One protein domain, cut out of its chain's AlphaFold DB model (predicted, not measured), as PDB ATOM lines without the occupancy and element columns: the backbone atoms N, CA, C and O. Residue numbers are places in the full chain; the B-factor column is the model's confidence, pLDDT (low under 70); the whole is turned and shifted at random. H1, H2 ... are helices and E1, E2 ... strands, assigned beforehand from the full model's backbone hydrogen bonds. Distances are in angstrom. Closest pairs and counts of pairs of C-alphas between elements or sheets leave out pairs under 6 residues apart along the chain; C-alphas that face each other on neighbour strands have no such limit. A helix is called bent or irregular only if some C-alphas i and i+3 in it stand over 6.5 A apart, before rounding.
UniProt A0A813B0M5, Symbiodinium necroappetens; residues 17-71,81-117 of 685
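This is residues 17 to 71 and 81 to 117 of the 685 residues of a protein of Symbiodinium necroappetens (UniProt A0A813B0M5). A long bent helix, H1, makes the longest axis: residues 17 to 24 of its first arm, H1a, stick out, while its second arm, H1b, lies in the body with H2 loosely alongside and the small strand hairpin E1 E2 near another side. The short H3 follows E2, and residues 81 to 101 make a long stretch with no named element. The printed part has 92 residues, mostly helix by class, with three named helices and two named antiparallel strands in the order H1, H2, E1, E2, H3. It is only just compact, close to loose, with a radius of gyration of the C-alphas of 14.4 A, and spans 47 by 33 by 22 A.

Begin with H1, residues 17 to 41, assigned as one helix by its hydrogen bonds but bent: C-alphas 28 and 31 are 6.9 A apart, and its arms H1a, residues 17 to 28, and H1b, residues 31 to 41, stand at a steep tilt of 53 degrees. H1b and H2, residues 51 to 62, are close but not clearly touching; their closest C-alphas, those of Phe 35 and Ile 58, are 8.0 A apart. They run opposite ways at a shallow tilt of 23 degrees. In E1, residues 102 to 105, find Tyr 104, whose C-alpha is 6.8 A from that of Phe 36, the closest pair with H1b. E1 and E2, residues 110 to 113, form an antiparallel hairpin, with N 103 and O 112 within hydrogen-bond range at 2.8 A. Every O i to N i+4 pair is within range in H1a, H1b and H2; H3, residues 114 to 117, is too short for one.

Find C-alpha 17 at (271.964, 363.575, 269.844); from there H1a runs 17.1 A, H1b 15.3 A and H2 16.5 A. H3 ends at C-alpha 117, (246.667, 379.874, 281.411).

Residues 72 to 80 are not printed, and C-alphas 71 and 81 are 10.6 A apart. Confidence is low, under 70, in 27 residues, among them 63 to 71 and 81 to 92.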
ATOM      1  N   ALA A  17     272.553 364.149 268.629       56.19
ATOM      2  CA  ALA A  17     271.964 363.575 269.844       56.19
ATOM      3  C   ALA A  17     270.796 364.423 270.375       56.19
ATOM      4  O   ALA A  17     269.728 363.873 270.621       56.19
ATOM      5  N   ALA A  18     270.969 365.751 270.423       58.00
ATOM      6  CA  ALA A  18     269.897 366.694 270.755       58.00
ATOM      7  C   ALA A  18     268.724 366.560 269.770       58.00
ATOM      8  O   ALA A  18     267.572 366.511 270.175       58.00
ATOM      9  N   PHE A  19     269.025 366.343 268.486       66.56
ATOM     10  CA  PHE A  19     268.013 366.128 267.452       66.56
ATOM     11  C   PHE A  19     267.144 364.879 267.686       66.56
ATOM     12  O   PHE A  19     265.966 364.895 267.360       66.56
ATOM     13  N   LYS A  20     267.683 363.781 268.236       69.50
ATOM     14  CA  LYS A  20     266.885 362.560 268.470       69.50
ATOM     15  C   LYS A  20     265.921 362.708 269.641       69.50
ATOM     16  O   LYS A  20     264.798 362.222 269.542       69.50
ATOM     17  N   GLU A  21     266.366 363.341 270.719       71.75
ATOM     18  CA  GLU A  21     265.530 363.605 271.892       71.75
ATOM     19  C   GLU A  21     264.464 364.656 271.565       71.75
ATOM     20  O   GLU A  21     263.289 364.381 271.775       71.75
ATOM     21  N   GLU A  22     264.836 365.765 270.912       70.50
ATOM     22  CA  GLU A  22     263.892 366.790 270.439       70.50
ATOM     23  C   GLU A  22     262.857 366.215 269.453       70.50
ATOM     24  O   GLU A  22     261.678 366.558 269.511       70.50
ATOM     25  N   VAL A  23     263.263 365.310 268.552       75.94
ATOM     26  CA  VAL A  23     262.330 364.648 267.624       75.94
ATOM     27  C   VAL A  23     261.411 363.674 268.357       75.94
ATOM     28  O   VAL A  23     260.224 363.632 268.047       75.94
ATOM     29  N   ALA A  24     261.913 362.894 269.316       76.94
ATOM     30  CA  ALA A  24     261.080 361.980 270.097       76.94
ATOM     31  C   ALA A  24     260.065 362.738 270.971       76.94
ATOM     32  O   ALA A  24     258.894 362.357 271.027       76.94
ATOM     33  N   GLU A  25     260.497 363.839 271.585       77.56
ATOM     34  CA  GLU A  25     259.650 364.769 272.327       77.56
ATOM     35  C   GLU A  25     258.582 365.370 271.408       77.56
ATOM     36  O   GLU A  25     257.389 365.213 271.669       77.56
ATOM     37  N   PHE A  26     258.970 365.931 270.257       77.12
ATOM     38  CA  PHE A  26     258.023 366.459 269.272       77.12
ATOM     39  C   PHE A  26     257.002 365.408 268.818       77.12
ATOM     40  O   PHE A  26     255.808 365.696 268.787       77.12
ATOM     41  N   VAL A  27     257.443 364.178 268.521       79.94
ATOM     42  CA  VAL A  27     256.561 363.069 268.117       79.94
ATOM     43  C   VAL A  27     255.530 362.749 269.198       79.94
ATOM     44  O   VAL A  27     254.374 362.491 268.862       79.94
ATOM     45  N   SER A  28     255.896 362.835 270.480       79.25
ATOM     46  CA  SER A  28     254.952 362.629 271.585       79.25
ATOM     47  C   SER A  28     253.842 363.693 271.639       79.25
ATOM     48  O   SER A  28     252.713 363.393 272.029       79.25
ATOM     49  N   HIS A  29     254.125 364.911 271.164       81.00
ATOM     50  CA  HIS A  29     253.169 366.018 271.120       81.00
ATOM     51  C   HIS A  29     252.281 366.026 269.871       81.00
ATOM     52  O   HIS A  29     251.237 366.678 269.890       81.00
ATOM     53  N   ILE A  30     252.645 365.316 268.794       81.38
ATOM     54  CA  ILE A  30     251.901 365.345 267.520       81.38
ATOM     55  C   ILE A  30     250.434 364.973 267.727       81.38
ATOM     56  O   ILE A  30     249.551 365.670 267.233       81.38
ATOM     57  N   THR A  31     250.165 363.895 268.464       80.62
ATOM     58  CA  THR A  31     248.800 363.400 268.663       80.62
ATOM     59  C   THR A  31     247.936 364.402 269.444       80.62
ATOM     60  O   THR A  31     246.899 364.811 268.916       80.62
ATOM     61  N   PRO A  32     248.335 364.887 270.640       82.50
ATOM     62  CA  PRO A  32     247.601 365.953 271.325       82.50
ATOM     63  C   PRO A  32     247.443 367.233 270.495       82.50
ATOM     64  O   PRO A  32     246.353 367.804 270.462       82.50
ATOM     65  N   LEU A  33     248.490 367.660 269.779       85.62
ATOM     66  CA  LEU A  33     248.446 368.849 268.923       85.62
ATOM     67  C   LEU A  33     247.488 368.681 267.744       85.62
ATOM     68  O   LEU A  33     246.819 369.640 267.368       85.62
ATOM     69  N   PHE A  34     247.387 367.480 267.177       87.31
ATOM     70  CA  PHE A  34     246.432 367.178 266.118       87.31
ATOM     71  C   PHE A  34     244.993 367.347 266.610       87.31
ATOM     72  O   PHE A  34     244.211 368.053 265.974       87.31
ATOM     73  N   PHE A  35     244.649 366.768 267.765       85.50
ATOM     74  CA  PHE A  35     243.312 366.928 268.341       85.50
ATOM     75  C   PHE A  35     243.034 368.375 268.747       85.50
ATOM     76  O   PHE A  35     241.958 368.893 268.455       85.50
ATOM     77  N   PHE A  36     244.018 369.063 269.329       88.81
ATOM     78  CA  PHE A  36     243.916 370.491 269.618       88.81
ATOM     79  C   PHE A  36     243.626 371.306 268.347       88.81
ATOM     80  O   PHE A  36     242.683 372.097 268.308       88.81
ATOM     81  N   ALA A  37     244.373 371.064 267.266       89.94
ATOM     82  CA  ALA A  37     244.163 371.724 265.984       89.94
ATOM     83  C   ALA A  37     242.800 371.375 265.366       89.94
ATOM     84  O   ALA A  37     242.149 372.250 264.801       89.94
ATOM     85  N   MET A  38     242.332 370.131 265.486       89.38
ATOM     86  CA  MET A  38     241.025 369.696 264.982       89.38
ATOM     87  C   MET A  38     239.874 370.424 265.690       89.38
ATOM     88  O   MET A  38     238.937 370.891 265.039       89.38
ATOM     89  N   VAL A  39     239.972 370.583 267.011       90.06
ATOM     90  CA  VAL A  39     238.995 371.323 267.823       90.06
ATOM     91  C   VAL A  39     238.948 372.791 267.408       90.06
ATOM     92  O   VAL A  39     237.866 373.324 267.182       90.06
ATOM     93  N   TRP A  40     240.102 373.430 267.218       90.62
ATOM     94  CA  TRP A  40     240.180 374.860 266.895       90.62
ATOM     95  C   TRP A  40     240.134 375.198 265.398       90.62
ATOM     96  O   TRP A  40     240.203 376.370 265.036       90.62
ATOM     97  N   SER A  41     239.965 374.199 264.526       88.81
ATOM     98  CA  SER A  41     239.740 374.393 263.085       88.81
ATOM     99  C   SER A  41     238.335 373.967 262.661       88.81
ATOM    100  O   SER A  41     237.589 374.778 262.121       88.81
ATOM    101  N   VAL A  42     237.944 372.719 262.937       89.75
ATOM    102  CA  VAL A  42     236.613 372.191 262.598       89.75
ATOM    103  C   VAL A  42     235.622 372.561 263.693       89.75
ATOM    104  O   VAL A  42     234.593 373.175 263.413       89.75
ATOM    105  N   GLY A  43     235.961 372.261 264.947       87.56
ATOM    106  CA  GLY A  43     235.096 372.528 266.100       87.56
ATOM    107  C   GLY A  43     234.829 374.017 266.342       87.56
ATOM    108  O   GLY A  43     233.757 374.399 266.808       87.56
ATOM    109  N   ALA A  44     235.757 374.888 265.938       87.88
ATOM    110  CA  ALA A  44     235.607 376.338 266.021       87.88
ATOM    111  C   ALA A  44     234.443 376.881 265.175       87.88
ATOM    112  O   ALA A  44     233.968 377.981 265.439       87.88
ATOM    113  N   THR A  45     233.954 376.116 264.192       88.44
ATOM    114  CA  THR A  45     232.781 376.476 263.379       88.44
ATOM    115  C   THR A  45     231.449 376.104 264.039       88.44
ATOM    116  O   THR A  45     230.396 376.547 263.580       88.44
ATOM    117  N   CYS A  46     231.478 375.311 265.116       85.88
ATOM    118  CA  CYS A  46     230.290 374.831 265.809       85.88
ATOM    119  C   CYS A  46     229.660 375.913 266.700       85.88
ATOM    120  O   CYS A  46     230.339 376.603 267.467       85.88
ATOM    121  N   GLU A  47     228.331 375.982 266.667       77.94
ATOM    122  CA  GLU A  47     227.525 376.781 267.590       77.94
ATOM    123  C   GLU A  47     227.517 376.170 268.999       77.94
ATOM    124  O   GLU A  47     227.741 374.967 269.165       77.94
ATOM    125  N   GLY A  48     227.191 376.971 270.020       76.31
ATOM    126  CA  GLY A  48     227.202 376.539 271.425       76.31
ATOM    127  C   GLY A  48     226.388 375.267 271.701       76.31
ATOM    128  O   GLY A  48     226.846 374.397 272.435       76.31
ATOM    129  N   SER A  49     225.237 375.105 271.043       79.06
ATOM    130  CA  SER A  49     224.374 373.917 271.149       79.06
ATOM    131  C   SER A  49     224.984 372.652 270.528       79.06
ATOM    132  O   SER A  49     224.685 371.539 270.960       79.06
ATOM    133  N   THR A  50     225.863 372.807 269.534       84.94
ATOM    134  CA  THR A  50     226.460 371.701 268.764       84.94
ATOM    135  C   THR A  50     227.849 371.301 269.265       84.94
ATOM    136  O   THR A  50     228.269 370.158 269.064       84.94
ATOM    137  N   ARG A  51     228.549 372.179 269.997       87.19
ATOM    138  CA  ARG A  51     229.856 371.870 270.607       87.19
ATOM    139  C   ARG A  51     229.846 370.624 271.506       87.19
ATOM    140  O   ARG A  51     230.791 369.841 271.390       87.19
ATOM    141  N   PRO A  52     228.827 370.360 272.356       86.00
ATOM    142  CA  PRO A  52     228.776 369.127 273.143       86.00
ATOM    143  C   PRO A  52     228.741 367.863 272.277       86.00
ATOM    144  O   PRO A  52     229.379 366.869 272.619       86.00
ATOM    145  N   ALA A  53     228.036 367.895 271.141       84.75
ATOM    146  CA  ALA A  53     227.997 366.773 270.203       84.75
ATOM    147  C   ALA A  53     229.363 366.558 269.533       84.75
ATOM    148  O   ALA A  53     229.841 365.427 269.471       84.75
ATOM    149  N   PHE A  54     230.035 367.639 269.124       88.00
ATOM    150  CA  PHE A  54     231.396 367.561 268.592       88.00
ATOM    151  C   PHE A  54     232.393 367.024 269.632       88.00
ATOM    152  O   PHE A  54     233.190 366.144 269.326       88.00
ATOM    153  N   SER A  55     232.313 367.488 270.884       85.38
ATOM    154  CA  SER A  55     233.163 366.982 271.970       85.38
ATOM    155  C   SER A  55     232.967 365.479 272.180       85.38
ATOM    156  O   SER A  55     233.944 364.755 272.344       85.38
ATOM    157  N   LYS A  56     231.719 364.990 272.132       81.88
ATOM    158  CA  LYS A  56     231.414 363.550 272.210       81.88
ATOM    159  C   LYS A  56     231.992 362.769 271.028       81.88
ATOM    160  O   LYS A  56     232.497 361.673 271.240       81.88
ATOM    161  N   LEU A  57     231.946 363.327 269.816       82.31
ATOM    162  CA  LEU A  57     232.559 362.719 268.632       82.31
ATOM    163  C   LEU A  57     234.077 362.569 268.799       82.31
ATOM    164  O   LEU A  57     234.608 361.498 268.527       82.31
ATOM    165  N   ILE A  58     234.773 363.597 269.295       81.06
ATOM    166  CA  ILE A  58     236.219 363.498 269.547       81.06
ATOM    167  C   ILE A  58     236.524 362.425 270.598       81.06
ATOM    168  O   ILE A  58     237.418 361.610 270.396       81.06
ATOM    169  N   TRP A  59     235.745 362.358 271.681       77.12
ATOM    170  CA  TRP A  59     235.897 361.298 272.682       77.12
ATOM    171  C   TRP A  59     235.642 359.897 272.136       77.12
ATOM    172  O   TRP A  59     236.304 358.956 272.560       77.12
ATOM    173  N   ALA A  60     234.708 359.750 271.200       72.94
ATOM    174  CA  ALA A  60     234.476 358.477 270.534       72.94
ATOM    175  C   ALA A  60     235.637 358.066 269.621       72.94
ATOM    176  O   ALA A  60     235.919 356.882 269.509       72.94
ATOM    177  N   ILE A  61     236.326 359.029 269.002       73.50
ATOM    178  CA  ILE A  61     237.557 358.761 268.247       73.50
ATOM    179  C   ILE A  61     238.691 358.361 269.206       73.50
ATOM    180  O   ILE A  61     239.483 357.487 268.887       73.50
ATOM    181  N   LEU A  62     238.776 358.976 270.388       71.25
ATOM    182  CA  LEU A  62     239.839 358.699 271.363       71.25
ATOM    183  C   LEU A  62     239.675 357.360 272.108       71.25
ATOM    184  O   LEU A  62     240.676 356.762 272.498       71.25
ATOM    185  N   ASN A  63     238.437 356.896 272.318       63.72
ATOM    186  CA  ASN A  63     238.128 355.699 273.103       63.72
ATOM    187  C   ASN A  63     237.730 354.518 272.193       63.72
ATOM    188  O   ASN A  63     236.646 354.523 271.615       63.72
ATOM    189  N   GLU A  64     238.555 353.466 272.143       54.00
ATOM    190  CA  GLU A  64     238.318 352.230 271.364       54.00
ATOM    191  C   GLU A  64     236.965 351.534 271.642       54.00
ATOM    192  O   GLU A  64     236.448 350.819 270.783       54.00
ATOM    193  N   GLU A  65     236.365 351.717 272.825       49.31
ATOM    194  CA  GLU A  65     235.301 350.833 273.336       49.31
ATOM    195  C   GLU A  65     233.928 350.930 272.641       49.31
ATOM    196  O   GLU A  65     233.033 350.149 272.968       49.31
ATOM    197  N   LYS A  66     233.710 351.830 271.671       45.31
ATOM    198  CA  LYS A  66     232.432 351.902 270.928       45.31
ATOM    199  C   LYS A  66     232.600 352.136 269.427       45.31
ATOM    200  O   LYS A  66     231.987 353.033 268.855       45.31
ATOM    201  N   HIS A  67     233.371 351.274 268.770       42.53
ATOM    202  CA  HIS A  67     233.317 351.137 267.308       42.53
ATOM    203  C   HIS A  67     232.107 350.331 266.796       42.53
ATOM    204  O   HIS A  67     231.864 350.300 265.590       42.53
ATOM    205  N   GLU A  68     231.284 349.735 267.670       40.25
ATOM    206  CA  GLU A  68     229.980 349.201 267.259       40.25
ATOM    207  C   GLU A  68     228.988 350.354 267.029       40.25
ATOM    208  O   GLU A  68     228.188 350.712 267.888       40.25
ATOM    209  N   ARG A  69     229.068 350.933 265.826       41.22
ATOM    210  CA  ARG A  69     228.097 351.860 265.227       41.22
ATOM    211  C   ARG A  69     227.888 353.169 265.986       41.22
ATOM    212  O   ARG A  69     226.807 353.455 266.493       41.22
ATOM    213  N   LEU A  70     228.855 354.073 265.873       41.91
ATOM    214  CA  LEU A  70     228.483 355.475 265.673       41.91
ATOM    215  C   LEU A  70     228.078 355.661 264.206       41.91
ATOM    216  O   LEU A  70     228.778 356.284 263.416       41.91
ATOM    217  N   GLU A  71     226.919 355.099 263.851       43.25
ATOM    218  CA  GLU A  71     226.101 355.623 262.758       43.25
ATOM    219  C   GLU A  71     225.623 357.005 263.214       43.25
ATOM    220  O   GLU A  71     224.528 357.185 263.742       43.25
ATOM    221  N   LEU A  81     235.357 355.985 260.212       43.03
ATOM    222  CA  LEU A  81     236.490 356.642 260.865       43.03
ATOM    223  C   LEU A  81     237.744 355.748 260.779       43.03
ATOM    224  O   LEU A  81     237.617 354.524 260.861       43.03
ATOM    225  N   PRO A  82     238.954 356.323 260.625       41.19
ATOM    226  CA  PRO A  82     240.188 355.542 260.588       41.19
ATOM    227  C   PRO A  82     240.400 354.770 261.905       41.19
ATOM    228  O   PRO A  82     240.047 355.284 262.968       41.19
ATOM    229  N   PRO A  83     240.988 353.559 261.859       39.75
ATOM    230  CA  PRO A  83     241.255 352.764 263.054       39.75
ATOM    231  C   PRO A  83     242.290 353.470 263.936       39.75
ATOM    232  O   PRO A  83     243.380 353.812 263.472       39.75
ATOM    233  N   VAL A  84     241.949 353.692 265.204       45.94
ATOM    234  CA  VAL A  84     242.848 354.296 266.196       45.94
ATOM    235  C   VAL A  84     243.670 353.183 266.848       45.94
ATOM    236  O   VAL A  84     243.115 352.175 267.270       45.94
ATOM    237  N   GLN A  85     244.998 353.326 266.863       44.44
ATOM    238  CA  GLN A  85     245.902 352.414 267.579       44.44
ATOM    239  C   GLN A  85     245.847 352.725 269.082       44.44
ATOM    240  O   GLN A  85     245.948 353.902 269.415       44.44
ATOM    241  N   ASP A  86     245.702 351.688 269.921       47.03
ATOM    242  CA  ASP A  86     245.743 351.646 271.399       47.03
ATOM    243  C   ASP A  86     245.257 352.920 272.122       47.03
ATOM    244  O   ASP A  86     245.957 353.933 272.138       47.03
ATOM    245  N   GLY A  87     244.097 352.846 272.795       55.75
ATOM    246  CA  GLY A  87     243.438 353.943 273.531       55.75
ATOM    247  C   GLY A  87     244.349 355.102 273.972       55.75
ATOM    248  O   GLY A  87     245.045 355.031 274.993       55.75
ATOM    249  N   ILE A  88     244.333 356.190 273.194       58.19
ATOM    250  CA  ILE A  88     245.210 357.350 273.382       58.19
ATOM    251  C   ILE A  88     244.815 358.059 274.681       58.19
ATOM    252  O   ILE A  88     243.816 358.777 274.746       58.19
ATOM    253  N   LYS A  89     245.626 357.905 275.732       62.94
ATOM    254  CA  LYS A  89     245.463 358.670 276.975       62.94
ATOM    255  C   LYS A  89     246.047 360.069 276.806       62.94
ATOM    256  O   LYS A  89     247.262 360.249 276.793       62.94
ATOM    257  N   LEU A  90     245.175 361.068 276.712       67.69
ATOM    258  CA  LEU A  90     245.562 362.475 276.757       67.69
ATOM    259  C   LEU A  90     245.813 362.887 278.219       67.69
ATOM    260  O   LEU A  90     244.882 362.979 279.014       67.69
ATOM    261  N   ALA A  91     247.077 363.106 278.589       65.94
ATOM    262  CA  ALA A  91     247.454 363.496 279.949       65.94
ATOM    263  C   ALA A  91     246.810 364.836 280.356       65.94
ATOM    264  O   ALA A  91     246.862 365.797 279.592       65.94
ATOM    265  N   GLY A  92     246.223 364.908 281.556       64.38
ATOM    266  CA  GLY A  92     245.557 366.115 282.073       64.38
ATOM    267  C   GLY A  92     244.102 366.308 281.624       64.38
ATOM    268  O   GLY A  92     243.493 367.318 281.965       64.38
ATOM    269  N   LEU A  93     243.529 365.351 280.884       74.00
ATOM    270  CA  LEU A  93     242.141 365.394 280.425       74.00
ATOM    271  C   LEU A  93     241.331 364.252 281.061       74.00
ATOM    272  O   LEU A  93     241.610 363.076 280.815       74.00
ATOM    273  N   ASP A  94     240.313 364.587 281.856       72.50
ATOM    274  CA  ASP A  94     239.409 363.584 282.429       72.50
ATOM    275  C   ASP A  94     238.512 362.970 281.345       72.50
ATOM    276  O   ASP A  94     238.055 363.659 280.430       72.50
ATOM    277  N   ILE A  95     238.226 361.668 281.444       67.94
ATOM    278  CA  ILE A  95     237.393 360.959 280.461       67.94
ATOM    279  C   ILE A  95     236.000 361.600 280.404       67.94
ATOM    280  O   ILE A  95     235.275 361.630 281.396       67.94
ATOM    281  N   GLY A  96     235.610 362.076 279.219       66.75
ATOM    282  CA  GLY A  96     234.314 362.724 278.997       66.75
ATOM    283  C   GLY A  96     234.271 364.211 279.360       66.75
ATOM    284  O   GLY A  96     233.198 364.812 279.275       66.75
ATOM    285  N   ALA A  97     235.408 364.819 279.719       78.69
ATOM    286  CA  ALA A  97     235.508 366.257 279.938       78.69
ATOM    287  C   ALA A  97     235.143 367.057 278.676       78.69
ATOM    288  O   ALA A  97     235.303 366.595 277.542       78.69
ATOM    289  N   PHE A  98     234.657 368.284 278.847       84.50
ATOM    290  CA  PHE A  98     234.341 369.133 277.705       84.50
ATOM    291  C   PHE A  98     235.632 369.662 277.071       84.50
ATOM    292  O   PHE A  98     236.311 370.522 277.624       84.50
ATOM    293  N   ILE A  99     235.980 369.140 275.892       84.25
ATOM    294  CA  ILE A  99     237.310 369.327 275.283       84.25
ATOM    295  C   ILE A  99     237.662 370.801 275.019       84.25
ATOM    296  O   ILE A  99     238.832 371.171 275.016       84.25
ATOM    297  N   TYR A 100     236.656 371.656 274.823       88.19
ATOM    298  CA  TYR A 100     236.843 373.084 274.560       88.19
ATOM    299  C   TYR A 100     237.278 373.895 275.790       88.19
ATOM    300  O   TYR A 100     237.660 375.057 275.627       88.19
ATOM    301  N   ASP A 101     237.204 373.330 276.996       87.56
ATOM    302  CA  ASP A 101     237.596 374.011 278.238       87.56
ATOM    303  C   ASP A 101     239.077 373.811 278.582       87.56
ATOM    304  O   ASP A 101     239.590 374.438 279.511       87.56
ATOM    305  N   TYR A 102     239.783 373.014 277.775       88.50
ATOM    306  CA  TYR A 102     241.183 372.687 277.981       88.50
ATOM    307  C   TYR A 102     242.071 373.227 276.854       88.50
ATOM    308  O   TYR A 102     241.711 373.259 275.674       88.50
ATOM    309  N   PHE A 103     243.270 373.625 277.252       90.44
ATOM    310  CA  PHE A 103     244.391 374.031 276.425       90.44
ATOM    311  C   PHE A 103     245.488 372.969 276.512       90.44
ATOM    312  O   PHE A 103     245.764 372.469 277.600       90.44
ATOM    313  N   TYR A 104     246.129 372.628 275.395       89.12
ATOM    314  CA  TYR A 104     247.276 371.724 275.426       89.12
ATOM    315  C   TYR A 104     248.577 372.510 275.619       89.12
ATOM    316  O   TYR A 104     249.039 373.191 274.702       89.12
ATOM    317  N   ASP A 105     249.170 372.400 276.807       86.44
ATOM    318  CA  ASP A 105     250.441 373.037 277.141       86.44
ATOM    319  C   ASP A 105     251.601 372.120 276.733       86.44
ATOM    320  O   ASP A 105     251.823 371.067 277.335       86.44
ATOM    321  N   ILE A 106     252.348 372.532 275.704       85.19
ATOM    322  CA  ILE A 106     253.509 371.791 275.194       85.19
ATOM    323  C   ILE A 106     254.608 371.700 276.261       85.19
ATOM    324  O   ILE A 106     255.240 370.660 276.377       85.19
ATOM    325  N   GLN A 107     254.810 372.737 277.084       85.31
ATOM    326  CA  GLN A 107     255.879 372.749 278.092       85.31
ATOM    327  C   GLN A 107     255.595 371.786 279.246       85.31
ATOM    328  O   GLN A 107     256.517 371.219 279.827       85.31
ATOM    329  N   LYS A 108     254.317 371.616 279.594       83.19
ATOM    330  CA  LYS A 108     253.876 370.670 280.631       83.19
ATOM    331  C   LYS A 108     253.487 369.301 280.064       83.19
ATOM    332  O   LYS A 108     253.139 368.410 280.836       83.19
ATOM    333  N   SER A 109     253.492 369.146 278.740       83.56
ATOM    334  CA  SER A 109     253.042 367.953 278.014       83.56
ATOM    335  C   SER A 109     251.638 367.470 278.402       83.56
ATOM    336  O   SER A 109     251.346 366.277 278.305       83.56
ATOM    337  N   GLN A 110     250.753 368.374 278.835       87.00
ATOM    338  CA  GLN A 110     249.439 368.022 279.383       87.00
ATOM    339  C   GLN A 110     248.358 369.040 279.010       87.00
ATOM    340  O   GLN A 110     248.633 370.209 278.732       87.00
ATOM    341  N   TRP A 111     247.111 368.587 279.048       86.00
ATOM    342  CA  TRP A 111     245.940 369.446 278.950       86.00
ATOM    343  C   TRP A 111     245.713 370.166 280.281       86.00
ATOM    344  O   TRP A 111     245.743 369.550 281.342       86.00
ATOM    345  N   VAL A 112     245.504 371.477 280.219       89.69
ATOM    346  CA  VAL A 112     245.240 372.340 281.373       89.69
ATOM    347  C   VAL A 112     243.978 373.164 281.123       89.69
ATOM    348  O   VAL A 112     243.732 373.548 279.978       89.69
ATOM    349  N   PRO A 113     243.161 373.465 282.142       89.75
ATOM    350  CA  PRO A 113     242.019 374.357 281.979       89.75
ATOM    351  C   PRO A 113     242.439 375.738 281.454       89.75
ATOM    352  O   PRO A 113     243.435 376.304 281.907       89.75
ATOM    353  N   TRP A 114     241.651 376.336 280.553       90.25
ATOM    354  CA  TRP A 114     241.967 377.663 279.989       90.25
ATOM    355  C   TRP A 114     242.168 378.745 281.054       90.25
ATOM    356  O   TRP A 114     243.028 379.607 280.895       90.25
ATOM    357  N   MET A 115     241.416 378.703 282.155       86.62
ATOM    358  CA  MET A 115     241.534 379.707 283.219       86.62
ATOM    359  C   MET A 115     242.868 379.642 283.971       86.62
ATOM    360  O   MET A 115     243.266 380.644 284.549       86.62
ATOM    361  N   GLU A 116     243.586 378.515 283.932       87.12
ATOM    362  CA  GLU A 116     244.927 378.396 284.523       87.12
ATOM    363  C   GLU A 116     246.025 378.986 283.628       87.12
ATOM    364  O   GLU A 116     247.158 379.176 284.072       87.12
ATOM    365  N   THR A 117     245.709 379.282 282.362       84.88
ATOM    366  CA  THR A 117     246.667 379.874 281.411       84.88
ATOM    367  C   THR A 117     246.866 381.373 281.623       84.88
ATOM    368  O   THR A 117     247.835 381.944 281.124       84.88
TER     369      THR A 117